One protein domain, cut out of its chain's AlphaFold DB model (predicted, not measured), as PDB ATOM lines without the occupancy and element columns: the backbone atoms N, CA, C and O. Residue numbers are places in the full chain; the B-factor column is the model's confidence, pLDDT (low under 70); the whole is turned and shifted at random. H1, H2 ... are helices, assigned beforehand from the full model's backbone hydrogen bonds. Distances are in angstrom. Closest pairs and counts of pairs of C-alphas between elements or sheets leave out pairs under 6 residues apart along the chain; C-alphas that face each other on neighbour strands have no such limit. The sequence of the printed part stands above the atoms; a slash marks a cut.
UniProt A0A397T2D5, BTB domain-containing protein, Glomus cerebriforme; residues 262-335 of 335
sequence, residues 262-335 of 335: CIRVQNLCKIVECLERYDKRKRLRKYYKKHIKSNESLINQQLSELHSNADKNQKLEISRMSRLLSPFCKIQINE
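This is residues 262 to 335 of the 335 residues of the protein "BTB domain-containing protein" of Glomus cerebriforme (UniProt A0A397T2D5). Two helical hairpins, H1 with H2 and H3 with H4, sit end to end, H1 and H4 meeting at a corner; residues 326 to 335 fold back. The printed part has 74 residues, four named helices and no named strand: all helix. It is compact, radius of gyration of the C-alphas 12.3 A, spanning 38 by 23 by 17 A.

H1, residues 265 to 278, and H2, residues 283 to 294, only just touch, with 3 pairs of C-alphas within 8 A, closest Leu 275 and Arg 285, 6.4 A. H3, residues 296 to 308, touches H4, residues 312 to 325, closest C-alphas His 307 and Lys 315, 5.8 A. H1 touches residues 321 to 325 of H4 at a steep tilt of 54 degrees. Every O i to N i+4 pair is within hydrogen-bond range in H2, H3 and H4; in H1, 8 of 10.

H1 begins at C-alpha 265 (20.271, 36.159, 43.608); H4 ends at C-alpha 325 (24.039, 29.622, 47.606).

The printed part has no cut; residues 333 to 335 have pLDDT under 70.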
ATOM      1  N   CYS A 262      20.141  42.832  50.807       85.12
ATOM      2  CA  CYS A 262      20.095  42.348  49.432       85.12
ATOM      3  C   CYS A 262      19.536  40.928  49.372       85.12
ATOM      4  O   CYS A 262      20.098  40.025  49.989       85.12
ATOM      5  N   ILE A 263      18.497  40.742  48.563       87.62
ATOM      6  CA  ILE A 263      17.809  39.456  48.384       87.62
ATOM      7  C   ILE A 263      17.859  38.943  46.940       87.62
ATOM      8  O   ILE A 263      17.510  37.797  46.665       87.62
ATOM      9  N   ARG A 264      18.299  39.792  46.002       88.12
ATOM     10  CA  ARG A 264      18.460  39.403  44.600       88.12
ATOM     11  C   ARG A 264      19.591  38.396  44.459       88.12
ATOM     12  O   ARG A 264      20.702  38.671  44.914       88.12
ATOM     13  N   VAL A 265      19.331  37.287  43.769       90.12
ATOM     14  CA  VAL A 265      20.271  36.159  43.608       90.12
ATOM     15  C   VAL A 265      21.638  36.613  43.095       90.12
ATOM     16  O   VAL A 265      22.658  36.317  43.710       90.12
ATOM     17  N   GLN A 266      21.671  37.409  42.026       88.25
ATOM     18  CA  GLN A 266      22.920  37.896  41.422       88.25
ATOM     19  C   GLN A 266      23.766  38.716  42.412       88.25
ATOM     20  O   GLN A 266      24.988  38.586  42.465       88.25
ATOM     21  N   ASN A 267      23.114  39.553  43.225       89.19
ATOM     22  CA  ASN A 267      23.789  40.379  44.226       89.19
ATOM     23  C   ASN A 267      24.238  39.536  45.425       89.19
ATOM     24  O   ASN A 267      25.353  39.709  45.908       89.19
ATOM     25  N   LEU A 268      23.402  38.595  45.873       90.25
ATOM     26  CA  LEU A 268      23.745  37.639  46.923       90.25
ATOM     27  C   LEU A 268      24.982  36.823  46.552       90.25
ATOM     28  O   LEU A 268      25.889  36.712  47.370       90.25
ATOM     29  N   CYS A 269      25.056  36.315  45.320       89.88
ATOM     30  CA  CYS A 269      26.213  35.572  44.833       89.88
ATOM     31  C   CYS A 269      27.492  36.414  44.901       89.88
ATOM     32  O   CYS A 269      28.473  35.988  45.505       89.88
ATOM     33  N   LYS A 270      27.455  37.651  44.391       90.38
ATOM     34  CA  LYS A 270      28.593  38.586  44.454       90.38
ATOM     35  C   LYS A 270      29.048  38.860  45.888       90.38
ATOM     36  O   LYS A 270      30.246  38.885  46.169       90.38
ATOM     37  N   ILE A 271      28.097  39.043  46.806       90.94
ATOM     38  CA  ILE A 271      28.397  39.227  48.229       90.94
ATOM     39  C   ILE A 271      29.058  37.963  48.778       90.94
ATOM     40  O   ILE A 271      30.155  38.054  49.316       90.94
ATOM     41  N   VAL A 272      28.431  36.796  48.613       89.94
ATOM     42  CA  VAL A 272      28.912  35.510  49.143       89.94
ATOM     43  C   VAL A 272      30.312  35.163  48.629       89.94
ATOM     44  O   VAL A 272      31.153  34.781  49.443       89.94
ATOM     45  N   GLU A 273      30.592  35.357  47.336       90.00
ATOM     46  CA  GLU A 273      31.936  35.180  46.759       90.00
ATOM     47  C   GLU A 273      32.963  36.094  47.441       90.00
ATOM     48  O   GLU A 273      34.067  35.668  47.779       90.00
ATOM     49  N   CYS A 274      32.594  37.348  47.716       88.88
ATOM     50  CA  CYS A 274      33.464  38.273  48.437       88.88
ATOM     51  C   CYS A 274      33.715  37.827  49.891       88.88
ATOM     52  O   CYS A 274      34.840  37.934  50.393       88.88
ATOM     53  N   LEU A 275      32.701  37.290  50.578       87.56
ATOM     54  CA  LEU A 275      32.814  36.947  52.001       87.56
ATOM     55  C   LEU A 275      33.866  35.869  52.282       87.56
ATOM     56  O   LEU A 275      34.439  35.863  53.369       87.56
ATOM     57  N   GLU A 276      34.142  34.972  51.334       82.19
ATOM     58  CA  GLU A 276      35.128  33.902  51.522       82.19
ATOM     59  C   GLU A 276      36.527  34.450  51.842       82.19
ATOM     60  O   GLU A 276      37.218  33.929  52.720       82.19
ATOM     61  N   ARG A 277      36.923  35.540  51.176       83.50
ATOM     62  CA  ARG A 277      38.269  36.122  51.299       83.50
ATOM     63  C   ARG A 277      38.320  37.337  52.225       83.50
ATOM     64  O   ARG A 277      39.327  37.541  52.916       83.50
ATOM     65  N   TYR A 278      37.247  38.128  52.252       88.31
ATOM     66  CA  TYR A 278      37.268  39.479  52.819       88.31
ATOM     67  C   TYR A 278      36.459  39.634  54.119       88.31
ATOM     68  O   TYR A 278      36.715  40.565  54.880       88.31
ATOM     69  N   ASP A 279      35.574  38.696  54.482       85.94
ATOM     70  CA  ASP A 279      34.847  38.745  55.766       85.94
ATOM     71  C   ASP A 279      35.678  38.182  56.931       85.94
ATOM     72  O   ASP A 279      35.380  37.136  57.516       85.94
ATOM     73  N   LYS A 280      36.752  38.892  57.293       78.75
ATOM     74  CA  LYS A 280      37.697  38.455  58.336       78.75
ATOM     75  C   LYS A 280      37.029  38.223  59.698       78.75
ATOM     76  O   LYS A 280      37.457  37.342  60.438       78.75
ATOM     77  N   ARG A 281      35.985  38.992  60.033       81.19
ATOM     78  CA  ARG A 281      35.252  38.892  61.312       81.19
ATOM     79  C   ARG A 281      34.045  37.949  61.251       81.19
ATOM     80  O   ARG A 281      33.364  37.778  62.260       81.19
ATOM     81  N   LYS A 282      33.771  37.332  60.094       86.12
ATOM     82  CA  LYS A 282      32.625  36.438  59.839       86.12
ATOM     83  C   LYS A 282      31.254  37.085  60.112       86.12
ATOM     84  O   LYS A 282      30.254  36.375  60.270       86.12
ATOM     85  N   ARG A 283      31.185  38.422  60.212       87.69
ATOM     86  CA  ARG A 283      29.974  39.153  60.622       87.69
ATOM     87  C   ARG A 283      28.952  39.153  59.496       87.69
ATOM     88  O   ARG A 283      27.788  38.813  59.727       87.69
ATOM     89  N   LEU A 284      29.403  39.466  58.283       90.81
ATOM     90  CA  LEU A 284      28.562  39.443  57.090       90.81
ATOM     91  C   LEU A 284      28.088  38.021  56.795       90.81
ATOM     92  O   LEU A 284      26.906  37.813  56.544       90.81
ATOM     93  N   ARG A 285      28.959  37.018  56.932       90.38
ATOM     94  CA  ARG A 285      28.636  35.612  56.679       90.38
ATOM     95  C   ARG A 285      27.579  35.104  57.646       90.38
ATOM     96  O   ARG A 285      26.650  34.419  57.226       90.38
ATOM     97  N   LYS A 286      27.673  35.466  58.931       91.00
ATOM     98  CA  LYS A 286      26.640  35.142  59.930       91.00
ATOM     99  C   LYS A 286      25.301  35.798  59.587       91.00
ATOM    100  O   LYS A 286      24.269  35.141  59.713       91.00
ATOM    101  N   TYR A 287      25.316  37.064  59.164       92.75
ATOM    102  CA  TYR A 287      24.107  37.783  58.767       92.75
ATOM    103  C   TYR A 287      23.471  37.176  57.511       92.75
ATOM    104  O   TYR A 287      22.331  36.721  57.572       92.75
ATOM    105  N   TYR A 288      24.217  37.084  56.406       91.12
ATOM    106  CA  TYR A 288      23.704  36.582  55.133       91.12
ATOM    107  C   TYR A 288      23.297  35.116  55.199       91.12
ATOM    108  O   TYR A 288      22.307  34.753  54.581       91.12
ATOM    109  N   LYS A 289      23.943  34.287  56.030       91.25
ATOM    110  CA  LYS A 289      23.459  32.923  56.276       91.25
ATOM    111  C   LYS A 289      22.040  32.896  56.834       91.25
ATOM    112  O   LYS A 289      21.229  32.090  56.392       91.25
ATOM    113  N   LYS A 290      21.730  33.764  57.800       92.19
ATOM    114  CA  LYS A 290      20.366  33.877  58.333       92.19
ATOM    115  C   LYS A 290      19.429  34.505  57.304       92.19
ATOM    116  O   LYS A 290      18.339  33.994  57.098       92.19
ATOM    117  N   HIS A 291      19.877  35.571  56.645       92.62
ATOM    118  CA  HIS A 291      19.072  36.319  55.687       92.62
ATOM    119  C   HIS A 291      18.670  35.480  54.466       92.62
ATOM    120  O   HIS A 291      17.501  35.487  54.101       92.62
ATOM    121  N   ILE A 292      19.599  34.713  53.886       92.50
ATOM    122  CA  ILE A 292      19.338  33.794  52.768       92.50
ATOM    123  C   ILE A 292      18.348  32.710  53.199       92.50
ATOM    124  O   ILE A 292      17.336  32.512  52.537       92.50
ATOM    125  N   LYS A 293      18.579  32.070  54.352       92.12
ATOM    126  CA  LYS A 293      17.684  31.028  54.873       92.12
ATOM    127  C   LYS A 293      16.258  31.538  55.114       92.12
ATOM    128  O   LYS A 293      15.299  30.847  54.804       92.12
ATOM    129  N   SER A 294      16.107  32.748  55.650       92.75
ATOM    130  CA  SER A 294      14.790  33.362  55.871       92.75
ATOM    131  C   SER A 294      14.047  33.716  54.581       92.75
ATOM    132  O   SER A 294      12.851  33.967  54.639       92.75
ATOM    133  N   ASN A 295      14.733  33.741  53.437       92.62
ATOM    134  CA  ASN A 295      14.184  34.135  52.141       92.62
ATOM    135  C   ASN A 295      14.332  33.031  51.081       92.62
ATOM    136  O   ASN A 295      14.335  33.304  49.882       92.62
ATOM    137  N   GLU A 296      14.464  31.781  51.527       92.38
ATOM    138  CA  GLU A 296      14.732  30.615  50.683       92.38
ATOM    139  C   GLU A 296      13.710  30.455  49.548       92.38
ATOM    140  O   GLU A 296      14.102  30.257  48.400       92.38
ATOM    141  N   SER A 297      12.415  30.621  49.835       90.50
ATOM    142  CA  SER A 297      11.349  30.515  48.829       90.50
ATOM    143  C   SER A 297      11.502  31.543  47.705       90.50
ATOM    144  O   SER A 297      11.451  31.181  46.531       90.50
ATOM    145  N   LEU A 298      11.756  32.808  48.049       92.56
ATOM    146  CA  LEU A 298      11.923  33.885  47.073       92.56
ATOM    147  C   LEU A 298      13.200  33.709  46.240       92.56
ATOM    148  O   LEU A 298      13.227  34.044  45.058       92.56
ATOM    149  N   ILE A 299      14.268  33.195  46.848       92.38
ATOM    150  CA  ILE A 299      15.530  32.907  46.153       92.38
ATOM    151  C   ILE A 299      15.335  31.767  45.145       92.38
ATOM    152  O   ILE A 299      15.773  31.891  44.002       92.38
ATOM    153  N   ASN A 300      14.642  30.694  45.536       89.38
ATOM    154  CA  ASN A 300      14.335  29.569  44.647       89.38
ATOM    155  C   ASN A 300      13.415  29.982  43.494       89.38
ATOM    156  O   ASN A 300      13.636  29.566  42.355       89.38
ATOM    157  N   GLN A 301      12.437  30.850  43.764       91.44
ATOM    158  CA  GLN A 301      11.597  31.439  42.724       91.44
ATOM    159  C   GLN A 301      12.442  32.224  41.710       91.44
ATOM    160  O   GLN A 301      12.373  31.939  40.518       91.44
ATOM    161  N   GLN A 302      13.309  33.134  42.172       92.31
ATOM    162  CA  GLN A 302      14.189  33.912  41.287       92.31
ATOM    163  C   GLN A 302      15.130  33.025  40.459       92.31
ATOM    164  O   GLN A 302      15.335  33.279  39.277       92.31
ATOM    165  N   LEU A 303      15.723  31.991  41.066       90.50
ATOM    166  CA  LEU A 303      16.582  31.041  40.353       90.50
ATOM    167  C   LEU A 303      15.812  30.286  39.263       90.50
ATOM    168  O   LEU A 303      16.344  30.107  38.169       90.50
ATOM    169  N   SER A 304      14.571  29.884  39.544       88.56
ATOM    170  CA  SER A 304      13.714  29.183  38.580       88.56
ATOM    171  C   SER A 304      13.307  30.099  37.426       88.56
ATOM    172  O   SER A 304      13.474  29.727  36.269       88.56
ATOM    173  N   GLU A 305      12.869  31.326  37.724       89.50
ATOM    174  CA  GLU A 305      12.526  32.338  36.713       89.50
ATOM    175  C   GLU A 305      13.718  32.670  35.805       89.50
ATOM    176  O   GLU A 305      13.565  32.774  34.587       89.50
ATOM    177  N   LEU A 306      14.923  32.797  36.373       88.12
ATOM    178  CA  LEU A 306      16.143  32.975  35.586       88.12
ATOM    179  C   LEU A 306      16.417  31.751  34.705       88.12
ATOM    180  O   LEU A 306      16.779  31.915  33.545       88.12
ATOM    181  N   HIS A 307      16.238  30.535  35.231       88.06
ATOM    182  CA  HIS A 307      16.523  29.294  34.505       88.06
ATOM    183  C   HIS A 307      15.567  29.058  33.329       88.06
ATOM    184  O   HIS A 307      16.012  28.663  32.249       88.06
ATOM    185  N   SER A 308      14.273  29.336  33.507       85.56
ATOM    186  CA  SER A 308      13.255  29.176  32.460       85.56
ATOM    187  C   SER A 308      13.477  30.104  31.263       85.56
ATOM    188  O   SER A 308      13.153  29.731  30.139       85.56
ATOM    189  N   ASN A 309      14.061  31.282  31.491       83.44
ATOM    190  CA  ASN A 309      14.295  32.295  30.458       83.44
ATOM    191  C   ASN A 309      15.713  32.245  29.855       83.44
ATOM    192  O   ASN A 309      16.046  33.081  29.017       83.44
ATOM    193  N   ALA A 310      16.554  31.305  30.296       85.06
ATOM    194  CA  ALA A 310      17.981  31.294  30.001       85.06
ATOM    195  C   ALA A 310      18.370  30.432  28.790       85.06
ATOM    196  O   ALA A 310      17.888  29.309  28.611       85.06
ATOM    197  N   ASP A 311      19.340  30.919  28.014       88.62
ATOM    198  CA  ASP A 311      20.066  30.109  27.034       88.62
ATOM    199  C   ASP A 311      21.014  29.088  27.705       88.62
ATOM    200  O   ASP A 311      21.188  29.052  28.925       88.62
ATOM    201  N   LYS A 312      21.662  28.228  26.909       83.94
ATOM    202  CA  LYS A 312      22.548  27.166  27.422       83.94
ATOM    203  C   LYS A 312      23.717  27.697  28.272       83.94
ATOM    204  O   LYS A 312      24.084  27.051  29.253       83.94
ATOM    205  N   ASN A 313      24.297  28.844  27.918       82.19
ATOM    206  CA  ASN A 313      25.418  29.437  28.652       82.19
ATOM    207  C   ASN A 313      24.934  30.088  29.954       82.19
ATOM    208  O   ASN A 313      25.540  29.901  31.009       82.19
ATOM    209  N   GLN A 314      23.796  30.775  29.903       86.81
ATOM    210  CA  GLN A 314      23.150  31.380  31.066       86.81
ATOM    211  C   GLN A 314      22.699  30.320  32.082       86.81
ATOM    212  O   GLN A 314      22.886  30.498  33.286       86.81
ATOM    213  N   LYS A 315      22.199  29.162  31.629       86.44
ATOM    214  CA  LYS A 315      21.855  28.031  32.512       86.44
ATOM    215  C   LYS A 315      23.056  27.507  33.304       86.44
ATOM    216  O   LYS A 315      22.913  27.136  34.473       86.44
ATOM    217  N   LEU A 316      24.250  27.521  32.708       86.81
ATOM    218  CA  LEU A 316      25.487  27.137  33.393       86.81
ATOM    219  C   LEU A 316      25.858  28.145  34.494       86.81
ATOM    220  O   LEU A 316      26.229  27.751  35.603       86.81
ATOM    221  N   GLU A 317      25.702  29.442  34.220       87.69
ATOM    222  CA  GLU A 317      25.900  30.504  35.214       87.69
ATOM    223  C   GLU A 317      24.889  30.398  36.369       87.69
ATOM    224  O   GLU A 317      25.264  30.480  37.539       87.69
ATOM    225  N   ILE A 318      23.619  30.121  36.067       88.50
ATOM    226  CA  ILE A 318      22.562  29.934  37.071       88.50
ATOM    227  C   ILE A 318      22.836  28.710  37.945       88.50
ATOM    228  O   ILE A 318      22.719  28.783  39.170       88.50
ATOM    229  N   SER A 319      23.298  27.612  37.346       88.19
ATOM    230  CA  SER A 319      23.724  26.418  38.084       88.19
ATOM    231  C   SER A 319      24.888  26.725  39.033       88.19
ATOM    232  O   SER A 319      24.900  26.280  40.185       88.19
ATOM    233  N   ARG A 320      25.849  27.553  38.599       90.12
ATOM    234  CA  ARG A 320      26.934  28.040  39.463       90.12
ATOM    235  C   ARG A 320      26.399  28.888  40.621       90.12
ATOM    236  O   ARG A 320      26.836  28.675  41.752       90.12
ATOM    237  N   MET A 321      25.476  29.815  40.357       91.12
ATOM    238  CA  MET A 321      24.844  30.653  41.387       91.12
ATOM    239  C   MET A 321      24.107  29.806  42.429       91.12
ATOM    240  O   MET A 321      24.298  29.997  43.629       91.12
ATOM    241  N   SER A 322      23.338  28.812  41.983       88.75
ATOM    242  CA  SER A 322      22.682  27.843  42.863       88.75
ATOM    243  C   SER A 322      23.695  27.105  43.741       88.75
ATOM    244  O   SER A 322      23.608  27.141  44.969       88.75
ATOM    245  N   ARG A 323      24.751  26.538  43.149       90.19
ATOM    246  CA  ARG A 323      25.787  25.835  43.917       90.19
ATOM    247  C   ARG A 323      26.426  26.727  44.987       90.19
ATOM    248  O   ARG A 323      26.654  26.263  46.103       90.19
ATOM    249  N   LEU A 324      26.677  27.997  44.670       90.06
ATOM    250  CA  LEU A 324      27.262  28.973  45.593       90.06
ATOM    251  C   LEU A 324      26.346  29.285  46.788       90.06
ATOM    252  O   LEU A 324      26.833  29.482  47.902       90.06
ATOM    253  N   LEU A 325      25.030  29.325  46.569       89.88
ATOM    254  CA  LEU A 325      24.039  29.622  47.606       89.88
ATOM    255  C   LEU A 325      23.612  28.377  48.405       89.88
ATOM    256  O   LEU A 325      23.153  28.517  49.539       89.88
ATOM    257  N   SER A 326      23.831  27.168  47.879       86.62
ATOM    258  CA  SER A 326      23.440  25.901  48.522       86.62
ATOM    259  C   SER A 326      23.960  25.679  49.959       86.62
ATOM    260  O   SER A 326      23.246  25.071  50.758       86.62
ATOM    261  N   PRO A 327      25.124  26.216  50.394       85.88
ATOM    262  CA  PRO A 327      25.541  26.138  51.799       85.88
ATOM    263  C   PRO A 327      24.655  26.943  52.767       85.88
ATOM    264  O   PRO A 327      24.820  26.846  53.989       85.88
ATOM    265  N   PHE A 328      23.766  27.790  52.244       82.62
ATOM    266  CA  PHE A 328      22.967  28.745  53.007       82.62
ATOM    267  C   PHE A 328      21.460  28.438  52.994       82.62
ATOM    268  O   PHE A 328      20.779  28.839  53.939       82.62
ATOM    269  N   CYS A 329      20.949  27.707  51.999       82.69
ATOM    270  CA  CYS A 329      19.539  27.313  51.869       82.69
ATOM    271  C   CYS A 329      19.373  26.025  51.038       82.69
ATOM    272  O   CYS A 329      20.294  25.631  50.320       82.69
ATOM    273  N   LYS A 330      18.207  25.360  51.116       80.75
ATOM    274  CA  LYS A 330      17.899  24.250  50.196       80.75
ATOM    275  C   LYS A 330      17.447  24.831  48.861       80.75
ATOM    276  O   LYS A 330      16.456  25.555  48.798       80.75
ATOM    277  N   ILE A 331      18.176  24.507  47.800       74.12
ATOM    278  CA  ILE A 331      17.890  25.032  46.467       74.12
ATOM    279  C   ILE A 331      17.248  23.949  45.619       74.12
ATOM    280  O   ILE A 331      17.774  22.843  45.516       74.12
ATOM    281  N   GLN A 332      16.107  24.289  45.028       70.00
ATOM    282  CA  GLN A 332      15.384  23.461  44.073       70.00
ATOM    283  C   GLN A 332      15.303  24.250  42.769       70.00
ATOM    284  O   GLN A 332      14.623  25.271  42.708       70.00
ATOM    285  N   ILE A 333      16.046  23.807  41.757       63.84
ATOM    286  CA  ILE A 333      15.822  24.227  40.375       63.84
ATOM    287  C   ILE A 333      15.008  23.093  39.765       63.84
ATOM    288  O   ILE A 333      15.501  21.968  39.704       63.84
ATOM    289  N   ASN A 334      13.760  23.361  39.389       56.59
ATOM    290  CA  ASN A 334      12.991  22.405  38.599       56.59
ATOM    291  C   ASN A 334      13.597  22.403  37.189       56.59
ATOM    292  O   ASN A 334      13.649  23.460  36.553       56.59
ATOM    293  N   GLU A 335      14.140  21.255  36.773       48.66
ATOM    294  CA  GLU A 335      14.753  21.057  35.450       48.66
ATOM    295  C   GLU A 335      13.749  21.180  34.303       48.66
ATOM    296  O   GLU A 335      12.606  20.683  34.454       48.66
TER     297      GLU A 335